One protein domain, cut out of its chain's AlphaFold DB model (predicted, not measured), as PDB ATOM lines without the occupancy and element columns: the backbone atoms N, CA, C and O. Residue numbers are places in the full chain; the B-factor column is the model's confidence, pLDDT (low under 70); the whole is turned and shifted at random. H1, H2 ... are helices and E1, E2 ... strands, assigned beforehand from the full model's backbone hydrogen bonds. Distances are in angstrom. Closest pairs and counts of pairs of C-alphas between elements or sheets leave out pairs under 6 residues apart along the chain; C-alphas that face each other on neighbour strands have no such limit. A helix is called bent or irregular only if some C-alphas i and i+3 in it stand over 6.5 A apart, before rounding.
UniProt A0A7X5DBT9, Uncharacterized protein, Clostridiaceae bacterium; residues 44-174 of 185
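AT A GLANCE: This is residues 44 to 174 of the 185 residues of an uncharacterized protein of Clostridiaceae bacterium (UniProt A0A7X5DBT9). A small barrel of six strands, E1 E2 E3 E6 E7 E8 round the ring, is closed on one side by short E1 between E8 and E2, and the bent strands E7 and E8 fold over to meet it. Helix H1 packs slantwise on the outside over E3 and E6, the hairpin E4 and E5 widens the wall beyond E2, and short E9 is added to E8. The 131 printed residues run E1 to E9 and then H1, nine named strands and one named helix, mostly strand, with antiparallel pairs throughout. The whole is compact, with a radius of gyration of the C-alphas of 14.6 A and spans of 42 by 39 by 27 A.

HOW THE PARTS SIT: Start at E3, residues 68 to 75, whose N 71 and O 109 of E6, residues 105 to 112, are 2.9 A apart. On the other side of E3 look for E2, residues 53 to 63, a hairpin with it, where N 61 and O 70 are 2.9 A apart. E1, residues 44 to 50, makes a hairpin with E2 (N 48 and O 55, 2.9 A), and E1 E2 E3 is a meander, each strand the antiparallel neighbour of the one before. E6 to E9 is another: E7, residues 116 to 130, has N 120 at 2.8 A from O 108; E8, residues 133 to 144, has N 135 at 2.8 A from O 128; E9, residues 149 to 151, has N 150 at 2.8 A from O 143. N 45 and O 136, 3.0 A apart, close the ring between E1 and E8. E5, residues 93 to 100, lies on the other side of E2 from E1 and E3, with N 98 and O 56 at 2.9 A, and pairs with E4, residues 84 to 90, by N 88 and O 95, 2.9 A. H1, residues 159 to 173, is on the barrel and outside it, at a height over the sheet of 7.1 A, over E3 and E6, at 38 degrees to E3 on the local plane; its closest C-alphas to E3 are Ala 172 and Gly 69, 4.5 A. In H1, 9 of 11 O i to N i+4 pairs are within hydrogen-bond range.

IN THESE COORDINATES: Find C-alpha 44 at (253.159, 207.499, 197.642), where E1 begins; it runs 18.1 A. E2 covers 31.9 A, E3 24.0 A, E4 16.7 A, E5 21.1 A and E6 23.2 A. E7 is the longest strand by residues, at 35.0 A, and bends by 85 degrees at residue 126; E8, 29.6 A, bends by 75 degrees at residue 141; E9 is 6.5 A. H1 goes 21.8 A to C-alpha 173 at (246.214, 218.536, 216.826), and is only just irregular, with C-alphas 160 and 163 at 6.7 A.

THE WHOLE: The two C-alphas farthest apart are those of Lys 51 and Lys 147, 43.0 A. The printed part has no cut, and no link is long. Expect low confidence, pLDDT under 70, at residues 90 to 93 and 155 to 159; the mean of the printed part is 88.0.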
ATOM      1  N   TYR A  44     251.904 206.857 198.018       92.06
ATOM      2  CA  TYR A  44     253.159 207.499 197.642       92.06
ATOM      3  C   TYR A  44     253.350 208.764 198.462       92.06
ATOM      4  O   TYR A  44     252.466 209.613 198.514       92.06
ATOM      5  N   PHE A  45     254.501 208.871 199.121       93.12
ATOM      6  CA  PHE A  45     254.870 210.052 199.892       93.12
ATOM      7  C   PHE A  45     256.044 210.763 199.223       93.12
ATOM      8  O   PHE A  45     257.022 210.097 198.883       93.12
ATOM      9  N   PRO A  46     256.006 212.097 199.059       94.69
ATOM     10  CA  PRO A  46     257.120 212.821 198.464       94.69
ATOM     11  C   PRO A  46     258.376 212.695 199.333       94.69
ATOM     12  O   PRO A  46     258.321 212.859 200.555       94.69
ATOM     13  N   VAL A  47     259.515 212.435 198.692       96.44
ATOM     14  CA  VAL A  47     260.842 212.408 199.322       96.44
ATOM     15  C   VAL A  47     261.848 213.180 198.474       96.44
ATOM     16  O   VAL A  47     261.720 213.286 197.257       96.44
ATOM     17  N   GLU A  48     262.882 213.709 199.113       96.00
ATOM     18  CA  GLU A  48     264.001 214.360 198.433       96.00
ATOM     19  C   GLU A  48     265.146 213.358 198.269       96.00
ATOM     20  O   GLU A  48     265.506 212.668 199.222       96.00
ATOM     21  N   LEU A  49     265.737 213.278 197.076       95.06
ATOM     22  CA  LEU A  49     266.995 212.562 196.887       95.06
ATOM     23  C   LEU A  49     268.151 213.492 197.271       95.06
ATOM     24  O   LEU A  49     268.436 214.464 196.575       95.06
ATOM     25  N   VAL A  50     268.810 213.188 198.384       94.00
ATOM     26  CA  VAL A  50     270.005 213.884 198.876       94.00
ATOM     27  C   VAL A  50     271.246 213.005 198.689       94.00
ATOM     28  O   VAL A  50     271.148 211.833 198.326       94.00
ATOM     29  N   LYS A  51     272.440 213.552 198.948       90.81
ATOM     30  CA  LYS A  51     273.716 212.836 198.755       90.81
ATOM     31  C   LYS A  51     273.772 211.510 199.526       90.81
ATOM     32  O   LYS A  51     274.353 210.542 199.047       90.81
ATOM     33  N   GLU A  52     273.185 211.477 200.716       89.19
ATOM     34  CA  GLU A  52     273.185 210.335 201.628       89.19
ATOM     35  C   GLU A  52     272.023 209.347 201.405       89.19
ATOM     36  O   GLU A  52     271.986 208.319 202.080       89.19
ATOM     37  N   GLY A  53     271.083 209.626 200.493       94.06
ATOM     38  CA  GLY A  53     269.933 208.760 200.204       94.06
ATOM     39  C   GLY A  53     268.615 209.521 200.062       94.06
ATOM     40  O   GLY A  53     268.593 210.687 199.677       94.06
ATOM     41  N   PHE A  54     267.498 208.863 200.372       97.44
ATOM     42  CA  PHE A  54     266.179 209.493 200.366       97.44
ATOM     43  C   PHE A  54     265.891 210.173 201.698       97.44
ATOM     44  O   PHE A  54     266.201 209.636 202.760       97.44
ATOM     45  N   ALA A  55     265.264 211.342 201.646       96.50
ATOM     46  CA  ALA A  55     264.960 212.141 202.814       96.50
ATOM     47  C   ALA A  55     263.476 212.516 202.863       96.50
ATOM     48  O   ALA A  55     262.906 213.006 201.888       96.50
ATOM     49  N   PHE A  56     262.855 212.301 204.019       95.69
ATOM     50  CA  PHE A  56     261.446 212.580 204.275       95.69
ATOM     51  C   PHE A  56     261.305 213.698 205.306       95.69
ATOM     52  O   PHE A  56     262.069 213.764 206.270       95.69
ATOM     53  N   TRP A  57     260.323 214.575 205.112       92.75
ATOM     54  CA  TRP A  57     260.008 215.634 206.065       92.75
ATOM     55  C   TRP A  57     259.001 215.143 207.099       92.75
ATOM     56  O   TRP A  57     257.823 214.992 206.788       92.75
ATOM     57  N   ASN A  58     259.458 214.984 208.342       91.44
ATOM     58  CA  ASN A  58     258.557 214.931 209.487       91.44
ATOM     59  C   ASN A  58     257.959 216.324 209.654       91.44
ATOM     60  O   ASN A  58     258.664 217.270 210.030       91.44
ATOM     61  N   ARG A  59     256.680 216.445 209.316       87.81
ATOM     62  CA  ARG A  59     255.968 217.719 209.235       87.81
ATOM     63  C   ARG A  59     254.556 217.565 209.756       87.81
ATOM     64  O   ARG A  59     253.986 216.478 209.706       87.81
ATOM     65  N   GLY A  60     253.986 218.665 210.209       86.50
ATOM     66  CA  GLY A  60     252.584 218.718 210.578       86.50
ATOM     67  C   GLY A  60     252.230 219.980 211.340       86.50
ATOM     68  O   GLY A  60     253.104 220.782 211.686       86.50
ATOM     69  N   GLY A  61     250.942 220.138 211.602       85.00
ATOM     70  CA  GLY A  61     250.395 221.233 212.386       85.00
ATOM     71  C   GLY A  61     248.886 221.343 212.259       85.00
ATOM     72  O   GLY A  61     248.281 220.816 211.322       85.00
ATOM     73  N   PHE A  62     248.302 222.080 213.198       85.38
ATOM     74  CA  PHE A  62     246.886 222.414 213.210       85.38
ATOM     75  C   PHE A  62     246.640 223.848 212.722       85.38
ATOM     76  O   PHE A  62     247.320 224.791 213.131       85.38
ATOM     77  N   SER A  63     245.633 224.024 211.869       83.75
ATOM     78  CA  SER A  63     245.105 225.320 211.450       83.75
ATOM     79  C   SER A  63     243.850 225.645 212.252       83.75
ATOM     80  O   SER A  63     242.777 225.115 211.977       83.75
ATOM     81  N   GLU A  64     243.960 226.577 213.200       84.19
ATOM     82  CA  GLU A  64     242.813 227.051 213.992       84.19
ATOM     83  C   GLU A  64     241.746 227.731 213.128       84.19
ATOM     84  O   GLU A  64     240.555 227.614 213.390       84.19
ATOM     85  N   LYS A  65     242.162 228.407 212.051       84.62
ATOM     86  CA  LYS A  65     241.235 229.074 211.128       84.62
ATOM     87  C   LYS A  65     240.331 228.070 210.415       84.62
ATOM     88  O   LYS A  65     239.166 228.355 210.164       84.62
ATOM     89  N   GLU A  66     240.897 226.930 210.034       83.75
ATOM     90  CA  GLU A  66     240.205 225.909 209.246       83.75
ATOM     91  C   GLU A  66     239.714 224.739 210.103       83.75
ATOM     92  O   GLU A  66     239.043 223.849 209.586       83.75
ATOM     93  N   MET A  67     240.020 224.756 211.405       86.31
ATOM     94  CA  MET A  67     239.734 223.688 212.366       86.31
ATOM     95  C   MET A  67     240.161 222.313 211.844       86.31
ATOM     96  O   MET A  67     239.437 221.326 211.991       86.31
ATOM     97  N   LYS A  68     241.329 222.266 211.198       87.81
ATOM     98  CA  LYS A  68     241.875 221.064 210.569       87.81
ATOM     99  C   LYS A  68     243.363 220.935 210.850       87.81
ATOM    100  O   LYS A  68     244.052 221.949 210.958       87.81
ATOM    101  N   GLY A  69     243.872 219.715 210.888       88.50
ATOM    102  CA  GLY A  69     245.292 219.458 211.078       88.50
ATOM    103  C   GLY A  69     245.774 218.252 210.304       88.50
ATOM    104  O   GLY A  69     245.012 217.325 210.053       88.50
ATOM    105  N   GLU A  70     247.046 218.267 209.935       89.94
ATOM    106  CA  GLU A  70     247.695 217.151 209.254       89.94
ATOM    107  C   GLU A  70     249.095 216.946 209.817       89.94
ATOM    108  O   GLU A  70     249.769 217.903 210.208       89.94
ATOM    109  N   ALA A  71     249.549 215.699 209.863       91.06
ATOM    110  CA  ALA A  71     250.919 215.369 210.206       91.06
ATOM    111  C   ALA A  71     251.371 214.086 209.520       91.06
ATOM    112  O   ALA A  71     250.587 213.161 209.310       91.06
ATOM    113  N   ALA A  72     252.663 214.020 209.220       91.81
ATOM    114  CA  ALA A  72     253.326 212.817 208.757       91.81
ATOM    115  C   ALA A  72     254.707 212.693 209.412       91.81
ATOM    116  O   ALA A  72     255.487 213.649 209.422       91.81
ATOM    117  N   VAL A  73     255.003 211.517 209.968       93.25
ATOM    118  CA  VAL A  73     256.201 211.257 210.778       93.25
ATOM    119  C   VAL A  73     256.814 209.921 210.398       93.25
ATOM    120  O   VAL A  73     256.123 208.908 210.345       93.25
ATOM    121  N   ALA A  74     258.123 209.916 210.178       94.50
ATOM    122  CA  ALA A  74     258.907 208.739 209.866       94.50
ATOM    123  C   ALA A  74     259.687 208.217 211.081       94.50
ATOM    124  O   ALA A  74     260.249 208.996 211.855       94.50
ATOM    125  N   ALA A  75     259.798 206.895 211.178       94.56
ATOM    126  CA  ALA A  75     260.669 206.190 212.114       94.56
ATOM    127  C   ALA A  75     261.371 205.003 211.435       94.56
ATOM    128  O   ALA A  75     260.985 204.554 210.349       94.56
ATOM    129  N   GLY A  76     262.417 204.483 212.080       93.31
ATOM    130  CA  GLY A  76     263.013 203.202 211.709       93.31
ATOM    131  C   GLY A  76     262.003 202.057 211.812       93.31
ATOM    132  O   GLY A  76     260.962 202.180 212.459       93.31
ATOM    133  N   TRP A  77     262.316 200.921 211.185       89.25
ATOM    134  CA  TRP A  77     261.514 199.695 211.328       89.25
ATOM    135  C   TRP A  77     261.433 199.224 212.792       89.25
ATOM    136  O   TRP A  77     260.468 198.585 213.196       89.25
ATOM    137  N   ASP A  78     262.445 199.581 213.583       88.25
ATOM    138  CA  ASP A  78     262.590 199.346 215.018       88.25
ATOM    139  C   ASP A  78     261.995 200.477 215.878       88.25
ATOM    140  O   ASP A  78     262.236 200.527 217.085       88.25
ATOM    141  N   LEU A  79     261.248 201.398 215.254       86.94
ATOM    142  CA  LEU A  79     260.631 202.583 215.860       86.94
ATOM    143  C   LEU A  79     261.612 203.584 216.470       86.94
ATOM    144  O   LEU A  79     261.203 204.495 217.190       86.94
ATOM    145  N   ARG A  80     262.906 203.461 216.167       88.75
ATOM    146  CA  ARG A  80     263.887 204.447 216.608       88.75
ATOM    147  C   ARG A  80     263.839 205.697 215.726       88.75
ATOM    148  O   ARG A  80     263.529 205.604 214.531       88.75
ATOM    149  N   PRO A  81     264.174 206.873 216.288       88.88
ATOM    150  CA  PRO A  81     264.314 208.091 215.507       88.88
ATOM    151  C   PRO A  81     265.337 207.912 214.387       88.88
ATOM    152  O   PRO A  81     266.413 207.339 214.568       88.88
ATOM    153  N   LEU A  82     264.992 208.443 213.220       92.56
ATOM    154  CA  LEU A  82     265.862 208.459 212.055       92.56
ATOM    155  C   LEU A  82     266.903 209.579 212.163       92.56
ATOM    156  O   LEU A  82     266.728 210.561 212.885       92.56
ATOM    157  N   LYS A  83     267.994 209.456 211.397       92.94
ATOM    158  CA  LYS A  83     269.027 210.496 211.331       92.94
ATOM    159  C   LYS A  83     268.445 211.770 210.717       92.94
ATOM    160  O   LYS A  83     268.145 211.802 209.522       92.94
ATOM    161  N   VAL A  84     268.351 212.822 211.525       92.38
ATOM    162  CA  VAL A  84     267.973 214.167 211.082       92.38
ATOM    163  C   VAL A  84     269.131 214.786 210.300       92.38
ATOM    164  O   VAL A  84     270.269 214.795 210.769       92.38
ATOM    165  N   ILE A  85     268.840 215.311 209.112       92.75
ATOM    166  CA  ILE A  85     269.824 215.969 208.236       92.75
ATOM    167  C   ILE A  85     269.537 217.455 208.032       92.75
ATOM    168  O   ILE A  85     270.459 218.223 207.771       92.75
ATOM    169  N   ARG A  86     268.274 217.878 208.168       90.25
ATOM    170  CA  ARG A  86     267.873 219.287 208.104       90.25
ATOM    171  C   ARG A  86     266.748 219.566 209.090       90.25
ATOM    172  O   ARG A  86     265.978 218.686 209.464       90.25
ATOM    173  N   THR A  87     266.658 220.816 209.516       88.06
ATOM    174  CA  THR A  87     265.551 221.342 210.313       88.06
ATOM    175  C   THR A  87     265.055 222.606 209.633       88.06
ATOM    176  O   THR A  87     265.865 223.442 209.242       88.06
ATOM    177  N   MET A  88     263.740 222.765 209.549       84.06
ATOM    178  CA  MET A  88     263.095 224.002 209.127       84.06
ATOM    179  C   MET A  88     262.163 224.472 210.242       84.06
ATOM    180  O   MET A  88     261.498 223.656 210.872       84.06
ATOM    181  N   LYS A  89     262.147 225.772 210.535       76.25
ATOM    182  CA  LYS A  89     261.179 226.359 211.467       76.25
ATOM    183  C   LYS A  89     260.152 227.132 210.652       76.25
ATOM    184  O   LYS A  89     260.503 228.121 210.017       76.25
ATOM    185  N   GLU A  90     258.912 226.678 210.690       68.75
ATOM    186  CA  GLU A  90     257.759 227.313 210.068       68.75
ATOM    187  C   GLU A  90     256.803 227.862 211.136       68.75
ATOM    188  O   GLU A  90     256.946 227.602 212.331       68.75
ATOM    189  N   ARG A  91     255.804 228.640 210.702       65.12
ATOM    190  CA  ARG A  91     254.791 229.235 211.589       65.12
ATOM    191  C   ARG A  91     253.937 228.186 212.313       65.12
ATOM    192  O   ARG A  91     253.387 228.478 213.363       65.12
ATOM    193  N   ASN A  92     253.796 226.996 211.735       62.22
ATOM    194  CA  ASN A  92     253.048 225.875 212.302       62.22
ATOM    195  C   ASN A  92     253.943 224.894 213.081       62.22
ATOM    196  O   ASN A  92     253.428 223.907 213.600       62.22
ATOM    197  N   GLY A  93     255.253 225.154 213.187       65.19
ATOM    198  CA  GLY A  93     256.161 224.375 214.017       65.19
ATOM    199  C   GLY A  93     257.565 224.187 213.469       65.19
ATOM    200  O   GLY A  93     257.952 224.706 212.426       65.19
ATOM    201  N   ARG A  94     258.355 223.395 214.192       71.75
ATOM    202  CA  ARG A  94     259.634 222.885 213.690       71.75
ATOM    203  C   ARG A  94     259.342 221.654 212.836       71.75
ATOM    204  O   ARG A  94     258.594 220.801 213.281       71.75
ATOM    205  N   HIS A  95     259.919 221.525 211.649       85.12
ATOM    206  CA  HIS A  95     259.871 220.317 210.820       85.12
ATOM    207  C   HIS A  95     261.286 219.767 210.672       85.12
ATOM    208  O   HIS A  95     262.260 220.525 210.617       85.12
ATOM    209  N   THR A  96     261.427 218.446 210.621       89.50
ATOM    210  CA  THR A  96     262.740 217.796 210.519       89.50
ATOM    211  C   THR A  96     262.796 216.888 209.314       89.50
ATOM    212  O   THR A  96     261.958 216.004 209.157       89.50
ATOM    213  N   GLN A  97     263.827 217.064 208.500       92.56
ATOM    214  CA  GLN A  97     264.106 216.173 207.391       92.56
ATOM    215  C   GLN A  97     264.997 215.038 207.876       92.56
ATOM    216  O   GLN A  97     266.085 215.290 208.406       92.56
ATOM    217  N   CYS A  98     264.550 213.803 207.690       94.44
ATOM    218  CA  CYS A  98     265.250 212.609 208.143       94.44
ATOM    219  C   CYS A  98     265.574 211.692 206.967       94.44
ATOM    220  O   CYS A  98     264.786 211.601 206.026       94.44
ATOM    221  N   LEU A  99     266.702 210.984 207.035       96.50
ATOM    222  CA  LEU A  99     267.010 209.936 206.060       96.50
ATOM    223  C   LEU A  99     266.080 208.741 206.257       96.50
ATOM    224  O   LEU A  99     265.973 208.213 207.364       96.50
ATOM    225  N   VAL A 100     265.450 208.308 205.172       97.25
ATOM    226  CA  VAL A 100     264.550 207.155 205.125       97.25
ATOM    227  C   VAL A 100     265.115 206.074 204.214       97.25
ATOM    228  O   VAL A 100     265.840 206.342 203.257       97.25
ATOM    229  N   TYR A 101     264.759 204.831 204.510       96.69
ATOM    230  CA  TYR A 101     265.160 203.653 203.754       96.69
ATOM    231  C   TYR A 101     263.990 202.668 203.656       96.69
ATOM    232  O   TYR A 101     262.971 202.808 204.336       96.69
ATOM    233  N   GLN A 102     264.115 201.673 202.780       96.50
ATOM    234  CA  GLN A 102     263.106 200.624 202.650       96.50
ATOM    235  C   GLN A 102     262.970 199.861 203.976       96.50
ATOM    236  O   GLN A 102     263.952 199.357 204.509       96.50
ATOM    237  N   GLY A 103     261.752 199.777 204.503       94.25
ATOM    238  CA  GLY A 103     261.435 199.207 205.811       94.25
ATOM    239  C   GLY A 103     261.076 200.250 206.869       94.25
ATOM    240  O   GLY A 103     260.415 199.889 207.841       94.25
ATOM    241  N   CYS A 104     261.433 201.528 206.673       96.44
ATOM    242  CA  CYS A 104     260.976 202.618 207.539       96.44
ATOM    243  C   CYS A 104     259.449 202.673 207.629       96.44
ATOM    244  O   CYS A 104     258.735 202.336 206.680       96.44
ATOM    245  N   LEU A 105     258.966 203.162 208.765       95.56
ATOM    246  CA  LEU A 105     257.550 203.342 209.050       95.56
ATOM    247  C   LEU A 105     257.181 204.813 208.903       95.56
ATOM    248  O   LEU A 105     257.942 205.675 209.334       95.56
ATOM    249  N   LEU A 106     256.013 205.086 208.327       95.38
ATOM    250  CA  LEU A 106     255.421 206.418 208.225       95.38
ATOM    251  C   LEU A 106     254.059 206.411 208.919       95.38
ATOM    252  O   LEU A 106     253.160 205.686 208.492       95.38
ATOM    253  N   ALA A 107     253.891 207.218 209.959       94.50
ATOM    254  CA  ALA A 107     252.584 207.506 210.534       94.50
ATOM    255  C   ALA A 107     252.025 208.801 209.956       94.50
ATOM    256  O   ALA A 107     252.723 209.812 209.917       94.50
ATOM    257  N   GLY A 108     250.767 208.758 209.533       93.31
ATOM    258  CA  GLY A 108     249.989 209.915 209.118       93.31
ATOM    259  C   GLY A 108     248.828 210.146 210.074       93.31
ATOM    260  O   GLY A 108     248.170 209.185 210.476       93.31
ATOM    261  N   ALA A 109     248.567 211.407 210.398       93.12
ATOM    262  CA  ALA A 109     247.394 211.828 211.145       93.12
ATOM    263  C   ALA A 109     246.689 212.977 210.425       93.12
ATOM    264  O   ALA A 109     247.344 213.885 209.914       93.12
ATOM    265  N   GLU A 110     245.365 212.942 210.415       92.50
ATOM    266  CA  GLU A 110     244.514 214.000 209.884       92.50
ATOM    267  C   GLU A 110     243.382 214.277 210.873       92.50
ATOM    268  O   GLU A 110     242.723 213.359 211.358       92.50
ATOM    269  N   ILE A 111     243.162 215.550 211.182       90.50
ATOM    270  CA  ILE A 111     242.057 216.022 212.011       90.50
ATOM    271  C   ILE A 111     241.172 216.883 211.125       90.50
ATOM    272  O   ILE A 111     241.613 217.911 210.609       90.50
ATOM    273  N   LEU A 112     239.922 216.464 210.950       88.69
ATOM    274  CA  LEU A 112     238.936 217.183 210.149       88.69
ATOM    275  C   LEU A 112     238.123 218.179 210.990       88.69
ATOM    276  O   LEU A 112     237.995 218.000 212.209       88.69
ATOM    277  N   PRO A 113     237.474 219.169 210.341       82.31
ATOM    278  CA  PRO A 113     236.495 220.026 210.998       82.31
ATOM    279  C   PRO A 113     235.446 219.190 211.744       82.31
ATOM    280  O   PRO A 113     234.798 218.317 211.167       82.31
ATOM    281  N   GLY A 114     235.312 219.435 213.048       80.12
ATOM    282  CA  GLY A 114     234.490 218.623 213.956       80.12
ATOM    283  C   GLY A 114     235.279 217.678 214.868       80.12
ATOM    284  O   GLY A 114     234.664 216.982 215.668       80.12
ATOM    285  N   GLY A 115     236.616 217.669 214.784       80.44
ATOM    286  CA  GLY A 115     237.490 216.930 215.706       80.44
ATOM    287  C   GLY A 115     237.629 215.442 215.387       80.44
ATOM    288  O   GLY A 115     238.132 214.681 216.207       80.44
ATOM    289  N   ASN A 116     237.182 215.016 214.204       85.56
ATOM    290  CA  ASN A 116     237.339 213.639 213.753       85.56
ATOM    291  C   ASN A 116     238.801 213.375 213.395       85.56
ATOM    292  O   ASN A 116     239.332 214.012 212.484       85.56
ATOM    293  N   GLU A 117     239.408 212.419 214.088       88.44
ATOM    294  CA  GLU A 117     240.799 212.024 213.907       88.44
ATOM    295  C   GLU A 117     240.913 210.764 213.043       88.44
ATOM    296  O   GLU A 117     240.213 209.766 213.249       88.44
ATOM    297  N   PHE A 118     241.819 210.814 212.075       92.56
ATOM    298  CA  PHE A 118     242.160 209.725 211.178       92.56
ATOM    299  C   PHE A 118     243.641 209.430 211.325       92.56
ATOM    300  O   PHE A 118     244.477 210.314 211.170       92.56
ATOM    301  N   LEU A 119     243.964 208.170 211.593       93.12
ATOM    302  CA  LEU A 119     245.331 207.704 211.749       93.12
ATOM    303  C   LEU A 119     245.645 206.659 210.699       93.12
ATOM    304  O   LEU A 119     244.816 205.825 210.337       93.12
ATOM    305  N   SER A 120     246.873 206.675 210.218       93.38
ATOM    306  CA  SER A 120     247.342 205.713 209.237       93.38
ATOM    307  C   SER A 120     248.797 205.368 209.492       93.38
ATOM    308  O   SER A 120     249.587 206.213 209.901       93.38
ATOM    309  N   LEU A 121     249.144 204.109 209.258       94.00
ATOM    310  CA  LEU A 121     250.509 203.621 209.353       94.00
ATOM    311  C   LEU A 121     250.879 202.937 208.048       94.00
ATOM    312  O   LEU A 121     250.156 202.061 207.560       94.00
ATOM    313  N   TYR A 122     252.034 203.306 207.521       94.75
ATOM    314  CA  TYR A 122     252.590 202.758 206.301       94.75
ATOM    315  C   TYR A 122     254.009 202.253 206.534       94.75
ATOM    316  O   TYR A 122     254.724 202.752 207.397       94.75
ATOM    317  N   GLN A 123     254.432 201.299 205.714       94.94
ATOM    318  CA  GLN A 123     255.822 200.878 205.601       94.94
ATOM    319  C   GLN A 123     256.351 201.236 204.218       94.94
ATOM    320  O   GLN A 123     255.707 200.929 203.215       94.94
ATOM    321  N   ILE A 124     257.532 201.845 204.147       96.44
ATOM    322  CA  ILE A 124     258.208 202.107 202.876       96.44
ATOM    323  C   ILE A 124     258.676 200.774 202.291       96.44
ATOM    324  O   ILE A 124     259.524 200.100 202.870       96.44
ATOM    325  N   VAL A 125     258.156 200.402 201.125       95.75
ATOM    326  CA  VAL A 125     258.541 199.172 200.410       95.75
ATOM    327  C   VAL A 125     259.468 199.444 199.227       95.75
ATOM    328  O   VAL A 125     259.998 198.510 198.636       95.75
ATOM    329  N   GLY A 126     259.679 200.710 198.872       95.75
ATOM    330  CA  GLY A 126     260.618 201.114 197.834       95.75
ATOM    331  C   GLY A 126     260.528 202.603 197.528       95.75
ATOM    332  O   GLY A 126     259.764 203.334 198.154       95.75
ATOM    333  N   PHE A 127     261.288 203.038 196.529       95.50
ATOM    334  CA  PHE A 127     261.309 204.422 196.062       95.50
ATOM    335  C   PHE A 127     261.154 204.464 194.546       95.50
ATOM    336  O   PHE A 127     261.620 203.569 193.841       95.50
ATOM    337  N   VAL A 128     260.493 205.502 194.051       93.81
ATOM    338  CA  VAL A 128     260.287 205.752 192.625       93.81
ATOM    339  C   VAL A 128     260.753 207.170 192.338       93.81
ATOM    340  O   VAL A 128     260.275 208.102 192.972       93.81
ATOM    341  N   CYS A 129     261.670 207.343 191.389       91.12
ATOM    342  CA  CYS A 129     262.092 208.662 190.921       91.12
ATOM    343  C   CYS A 129     261.660 208.861 189.473       91.12
ATOM    344  O   CYS A 129     261.837 207.979 188.631       91.12
ATOM    345  N   ARG A 130     261.089 210.030 189.205       87.31
ATOM    346  CA  ARG A 130     260.666 210.510 187.890       87.31
ATOM    347  C   ARG A 130     261.268 211.896 187.673       87.31
ATOM    348  O   ARG A 130     261.836 212.482 188.591       87.31
ATOM    349  N   GLU A 131     261.098 212.450 186.479       84.75
ATOM    350  CA  GLU A 131     261.556 213.814 186.173       84.75
ATOM    351  C   GLU A 131     260.966 214.868 187.127       84.75
ATOM    352  O   GLU A 131     261.621 215.856 187.441       84.75
ATOM    353  N   SER A 132     259.758 214.632 187.649       83.12
ATOM    354  CA  SER A 132     259.056 215.520 188.584       83.12
ATOM    355  C   SER A 132     259.510 215.413 190.047       83.12
ATOM    356  O   SER A 132     259.015 216.166 190.881       83.12
ATOM    357  N   GLY A 133     260.399 214.472 190.384       91.38
ATOM    358  CA  GLY A 133     260.858 214.227 191.753       91.38
ATOM    359  C   GLY A 133     260.816 212.755 192.162       91.38
ATOM    360  O   GLY A 133     260.576 211.864 191.344       91.38
ATOM    361  N   CYS A 134     261.067 212.500 193.446       95.00
ATOM    362  CA  CYS A 134     261.089 211.156 194.013       95.00
ATOM    363  C   CYS A 134     259.978 210.955 195.048       95.00
ATOM    364  O   CYS A 134     259.595 211.864 195.783       95.00
ATOM    365  N   GLU A 135     259.484 209.725 195.126       95.69
ATOM    366  CA  GLU A 135     258.410 209.319 196.022       95.69
ATOM    367  C   GLU A 135     258.768 208.002 196.719       95.69
ATOM    368  O   GLU A 135     259.290 207.067 196.106       95.69
ATOM    369  N   ALA A 136     258.461 207.907 198.008       96.19
ATOM    370  CA  ALA A 136     258.471 206.663 198.755       96.19
ATOM    371  C   ALA A 136     257.187 205.887 198.451       96.19
ATOM    372  O   ALA A 136     256.084 206.339 198.760       96.19
ATOM    373  N   LYS A 137     257.334 204.694 197.877       95.19
ATOM    374  CA  LYS A 137     256.250 203.733 197.670       95.19
ATOM    375  C   LYS A 137     255.988 203.009 198.984       95.19
ATOM    376  O   LYS A 137     256.855 202.279 199.466       95.19
ATOM    377  N   CYS A 138     254.801 203.182 199.551       94.00
ATOM    378  CA  CYS A 138     254.496 202.727 200.902       94.00
ATOM    379  C   CYS A 138     253.287 201.795 200.943       94.00
ATOM    380  O   CYS A 138     252.247 202.088 200.367       94.00
ATOM    381  N   GLN A 139     253.395 200.676 201.652       92.69
ATOM    382  CA  GLN A 139     252.286 199.759 201.896       92.69
ATOM    383  C   GLN A 139     251.552 200.158 203.176       92.69
ATOM    384  O   GLN A 139     252.178 200.324 204.221       92.69
ATOM    385  N   ARG A 140     250.221 200.276 203.121       91.50
ATOM    386  CA  ARG A 140     249.411 200.561 204.316       91.50
ATOM    387  C   ARG A 140     249.343 199.337 205.227       91.50
ATOM    388  O   ARG A 140     248.879 198.278 204.795       91.50
ATOM    389  N   LEU A 141     249.775 199.511 206.473       90.62
ATOM    390  CA  LEU A 141     249.724 198.510 207.536       90.62
ATOM    391  C   LEU A 141     248.483 198.674 208.412       90.62
ATOM    392  O   LEU A 141     247.875 197.680 208.793       90.62
ATOM    393  N   MET A 142     248.092 199.913 208.709       90.44
ATOM    394  CA  MET A 142     246.941 200.213 209.557       90.44
ATOM    395  C   MET A 142     246.250 201.494 209.099       90.44
ATOM    396  O   MET A 142     246.887 202.405 208.567       90.44
ATOM    397  N   MET A 143     244.945 201.554 209.326       89.62
ATOM    398  CA  MET A 143     244.130 202.754 209.222       89.62
ATOM    399  C   MET A 143     243.112 202.753 210.360       89.62
ATOM    400  O   MET A 143     242.381 201.782 210.532       89.62
ATOM    401  N   SER A 144     243.055 203.832 211.126       87.25
ATOM    402  CA  SER A 144     242.037 204.063 212.142       87.25
ATOM    403  C   SER A 144     241.235 205.299 211.772       87.25
ATOM    404  O   SER A 144     241.791 206.335 211.419       87.25
ATOM    405  N   THR A 145     239.921 205.170 211.844       87.19
ATOM    406  CA  THR A 145     238.948 206.245 211.659       87.19
ATOM    407  C   THR A 145     238.107 206.351 212.932       87.19
ATOM    408  O   THR A 145     238.125 205.423 213.745       87.19
ATOM    409  N   PRO A 146     237.275 207.393 213.093       80.88
ATOM    410  CA  PRO A 146     236.396 207.497 214.259       80.88
ATOM    411  C   PRO A 146     235.410 206.327 214.424       80.88
ATOM    412  O   PRO A 146     234.846 206.145 215.498       80.88
ATOM    413  N   LYS A 147     235.150 205.550 213.362       80.56
ATOM    414  CA  LYS A 147     234.150 204.469 213.359       80.56
ATOM    415  C   LYS A 147     234.759 203.075 213.348       80.56
ATOM    416  O   LYS A 147     234.136 202.138 213.839       80.56
ATOM    417  N   THR A 148     235.921 202.916 212.727       83.00
ATOM    418  CA  THR A 148     236.506 201.604 212.437       83.00
ATOM    419  C   THR A 148     238.023 201.666 212.441       83.00
ATOM    420  O   THR A 148     238.624 202.681 212.089       83.00
ATOM    421  N   THR A 149     238.647 200.545 212.790       84.56
ATOM    422  CA  THR A 149     240.085 200.324 212.630       84.56
ATOM    423  C   THR A 149     240.304 199.111 211.737       84.56
ATOM    424  O   THR A 149     239.775 198.035 211.999       84.56
ATOM    425  N   GLU A 150     241.104 199.285 210.691       84.12
ATOM    426  CA  GLU A 150     241.602 198.222 209.825       84.12
ATOM    427  C   GLU A 150     243.100 198.051 210.079       84.12
ATOM    428  O   GLU A 150     243.872 199.002 209.945       84.12
ATOM    429  N   SER A 151     243.533 196.839 210.419       84.31
ATOM    430  CA  SER A 151     244.943 196.531 210.662       84.31
ATOM    431  C   SER A 151     245.347 195.256 209.930       84.31
ATOM    432  O   SER A 151     244.656 194.244 209.992       84.31
ATOM    433  N   LYS A 152     246.489 195.310 209.245       83.81
ATOM    434  CA  LYS A 152     247.206 194.150 208.693       83.81
ATOM    435  C   LYS A 152     248.320 193.669 209.628       83.81
ATOM    436  O   LYS A 152     249.074 192.771 209.270       83.81
ATOM    437  N   ILE A 153     248.452 194.297 210.794       81.12
ATOM    438  CA  ILE A 153     249.439 193.967 211.817       81.12
ATOM    439  C   ILE A 153     248.815 192.946 212.764       81.12
ATOM    440  O   ILE A 153     247.708 193.166 213.257       81.12
ATOM    441  N   ALA A 154     249.531 191.856 213.033       75.44
ATOM    442  CA  ALA A 154     249.103 190.850 213.996       75.44
ATOM    443  C   ALA A 154     248.980 191.454 215.412       75.44
ATOM    444  O   ALA A 154     249.790 192.283 215.819       75.44
ATOM    445  N   GLU A 155     247.986 191.023 216.194       63.31
ATOM    446  CA  GLU A 155     247.659 191.607 217.508       63.31
ATOM    447  C   GLU A 155     248.760 191.583 218.605       63.31
ATOM    448  O   GLU A 155     248.683 192.419 219.510       63.31
ATOM    449  N   PRO A 156     249.819 190.741 218.577       60.47
ATOM    450  CA  PRO A 156     250.968 190.950 219.460       60.47
ATOM    451  C   PRO A 156     251.903 192.081 218.989       60.47
ATOM    452  O   PRO A 156     252.497 192.755 219.830       60.47
ATOM    453  N   ASP A 157     251.988 192.329 217.680       65.56
ATOM    454  CA  ASP A 157     252.934 193.269 217.065       65.56
ATOM    455  C   ASP A 157     252.398 194.702 216.988       65.56
ATOM    456  O   ASP A 157     253.150 195.617 216.681       65.56
ATOM    457  N   SER A 158     251.112 194.939 217.266       63.06
ATOM    458  CA  SER A 158     250.466 196.251 217.091       63.06
ATOM    459  C   SER A 158     250.827 197.291 218.161       63.06
ATOM    460  O   SER A 158     250.904 198.486 217.869       63.06
ATOM    461  N   ARG A 159     251.090 196.847 219.396       63.31
ATOM    462  CA  ARG A 159     251.409 197.705 220.554       63.31
ATOM    463  C   ARG A 159     252.578 198.679 220.337       63.31
ATOM    464  O   ARG A 159     252.421 199.842 220.707       63.31
ATOM    465  N   PRO A 160     253.730 198.278 219.766       74.38
ATOM    466  CA  PRO A 160     254.872 199.178 219.623       74.38
ATOM    467  C   PRO A 160     254.598 200.371 218.684       74.38
ATOM    468  O   PRO A 160     255.147 201.449 218.898       74.38
ATOM    469  N   TYR A 161     253.686 200.249 217.712       84.56
ATOM    470  CA  TYR A 161     253.381 201.336 216.770       84.56
ATOM    471  C   TYR A 161     252.544 202.475 217.368       84.56
ATOM    472  O   TYR A 161     252.516 203.570 216.801       84.56
ATOM    473  N   GLY A 162     251.889 202.244 218.514       83.81
ATOM    474  CA  GLY A 162     250.992 203.218 219.142       83.81
ATOM    475  C   GLY A 162     251.668 204.558 219.424       83.81
ATOM    476  O   GLY A 162     251.090 205.605 219.160       83.81
ATOM    477  N   LYS A 163     252.937 204.537 219.846       85.69
ATOM    478  CA  LYS A 163     253.696 205.758 220.146       85.69
ATOM    479  C   LYS A 163     253.975 206.611 218.908       85.69
ATOM    480  O   LYS A 163     253.896 207.833 218.966       85.69
ATOM    481  N   LEU A 164     254.297 205.979 217.778       89.50
ATOM    482  CA  LEU A 164     254.529 206.696 216.523       89.50
ATOM    483  C   LEU A 164     253.225 207.341 216.014       89.50
ATOM    484  O   LEU A 164     253.242 208.487 215.566       89.50
ATOM    485  N   LEU A 165     252.098 206.631 216.137       91.06
ATOM    486  CA  LEU A 165     250.771 207.157 215.805       91.06
ATOM    487  C   LEU A 165     250.357 208.315 216.728       91.06
ATOM    488  O   LEU A 165     249.881 209.331 216.236       91.06
ATOM    489  N   GLU A 166     250.603 208.203 218.035       89.50
ATOM    490  CA  GLU A 166     250.333 209.261 219.019       89.50
ATOM    491  C   GLU A 166     251.122 210.542 218.716       89.50
ATOM    492  O   GLU A 166     250.593 211.649 218.812       89.50
ATOM    493  N   ILE A 167     252.385 210.413 218.296       87.81
ATOM    494  CA  ILE A 167     253.192 211.570 217.891       87.81
ATOM    495  C   ILE A 167     252.566 212.257 216.675       87.81
ATOM    496  O   ILE A 167     252.444 213.483 216.683       87.81
ATOM    497  N   ALA A 168     252.148 211.493 215.662       90.56
ATOM    498  CA  ALA A 168     251.482 212.052 214.489       90.56
ATOM    499  C   ALA A 168     250.161 212.744 214.875       90.56
ATOM    500  O   ALA A 168     249.955 213.899 214.505       90.56
ATOM    501  N   ALA A 169     249.317 212.092 215.682       90.88
ATOM    502  CA  ALA A 169     248.069 212.650 216.208       90.88
ATOM    503  C   ALA A 169     248.290 213.995 216.910       90.88
ATOM    504  O   ALA A 169     247.679 215.012 216.575       90.88
ATOM    505  N   ARG A 170     249.242 214.021 217.849       88.56
ATOM    506  CA  ARG A 170     249.590 215.216 218.620       88.56
ATOM    507  C   ARG A 170     250.083 216.345 217.722       88.56
ATOM    508  O   ARG A 170     249.682 217.489 217.920       88.56
ATOM    509  N   MET A 171     250.931 216.039 216.740       86.69
ATOM    510  CA  MET A 171     251.401 217.028 215.767       86.69
ATOM    511  C   MET A 171     250.259 217.597 214.928       86.69
ATOM    512  O   MET A 171     250.244 218.800 214.677       86.69
ATOM    513  N   ALA A 172     249.316 216.757 214.500       88.44
ATOM    514  CA  ALA A 172     248.156 217.208 213.744       88.44
ATOM    515  C   ALA A 172     247.230 218.081 214.605       88.44
ATOM    516  O   ALA A 172     246.642 219.013 214.080       88.44
ATOM    517  N   GLY A 173     247.118 217.820 215.912       87.12
ATOM    518  CA  GLY A 173     246.214 218.536 216.826       87.12
ATOM    519  C   GLY A 173     246.772 219.786 217.500       87.12
ATOM    520  O   GLY A 173     246.031 220.464 218.205       87.12
ATOM    521  N   THR A 174     248.051 220.107 217.312       83.00
ATOM    522  CA  THR A 174     248.696 221.227 218.009       83.00
ATOM    523  C   THR A 174     248.894 222.415 217.069       83.00
ATOM    524  O   THR A 174     249.530 222.300 216.013       83.00
TER     525      THR A 174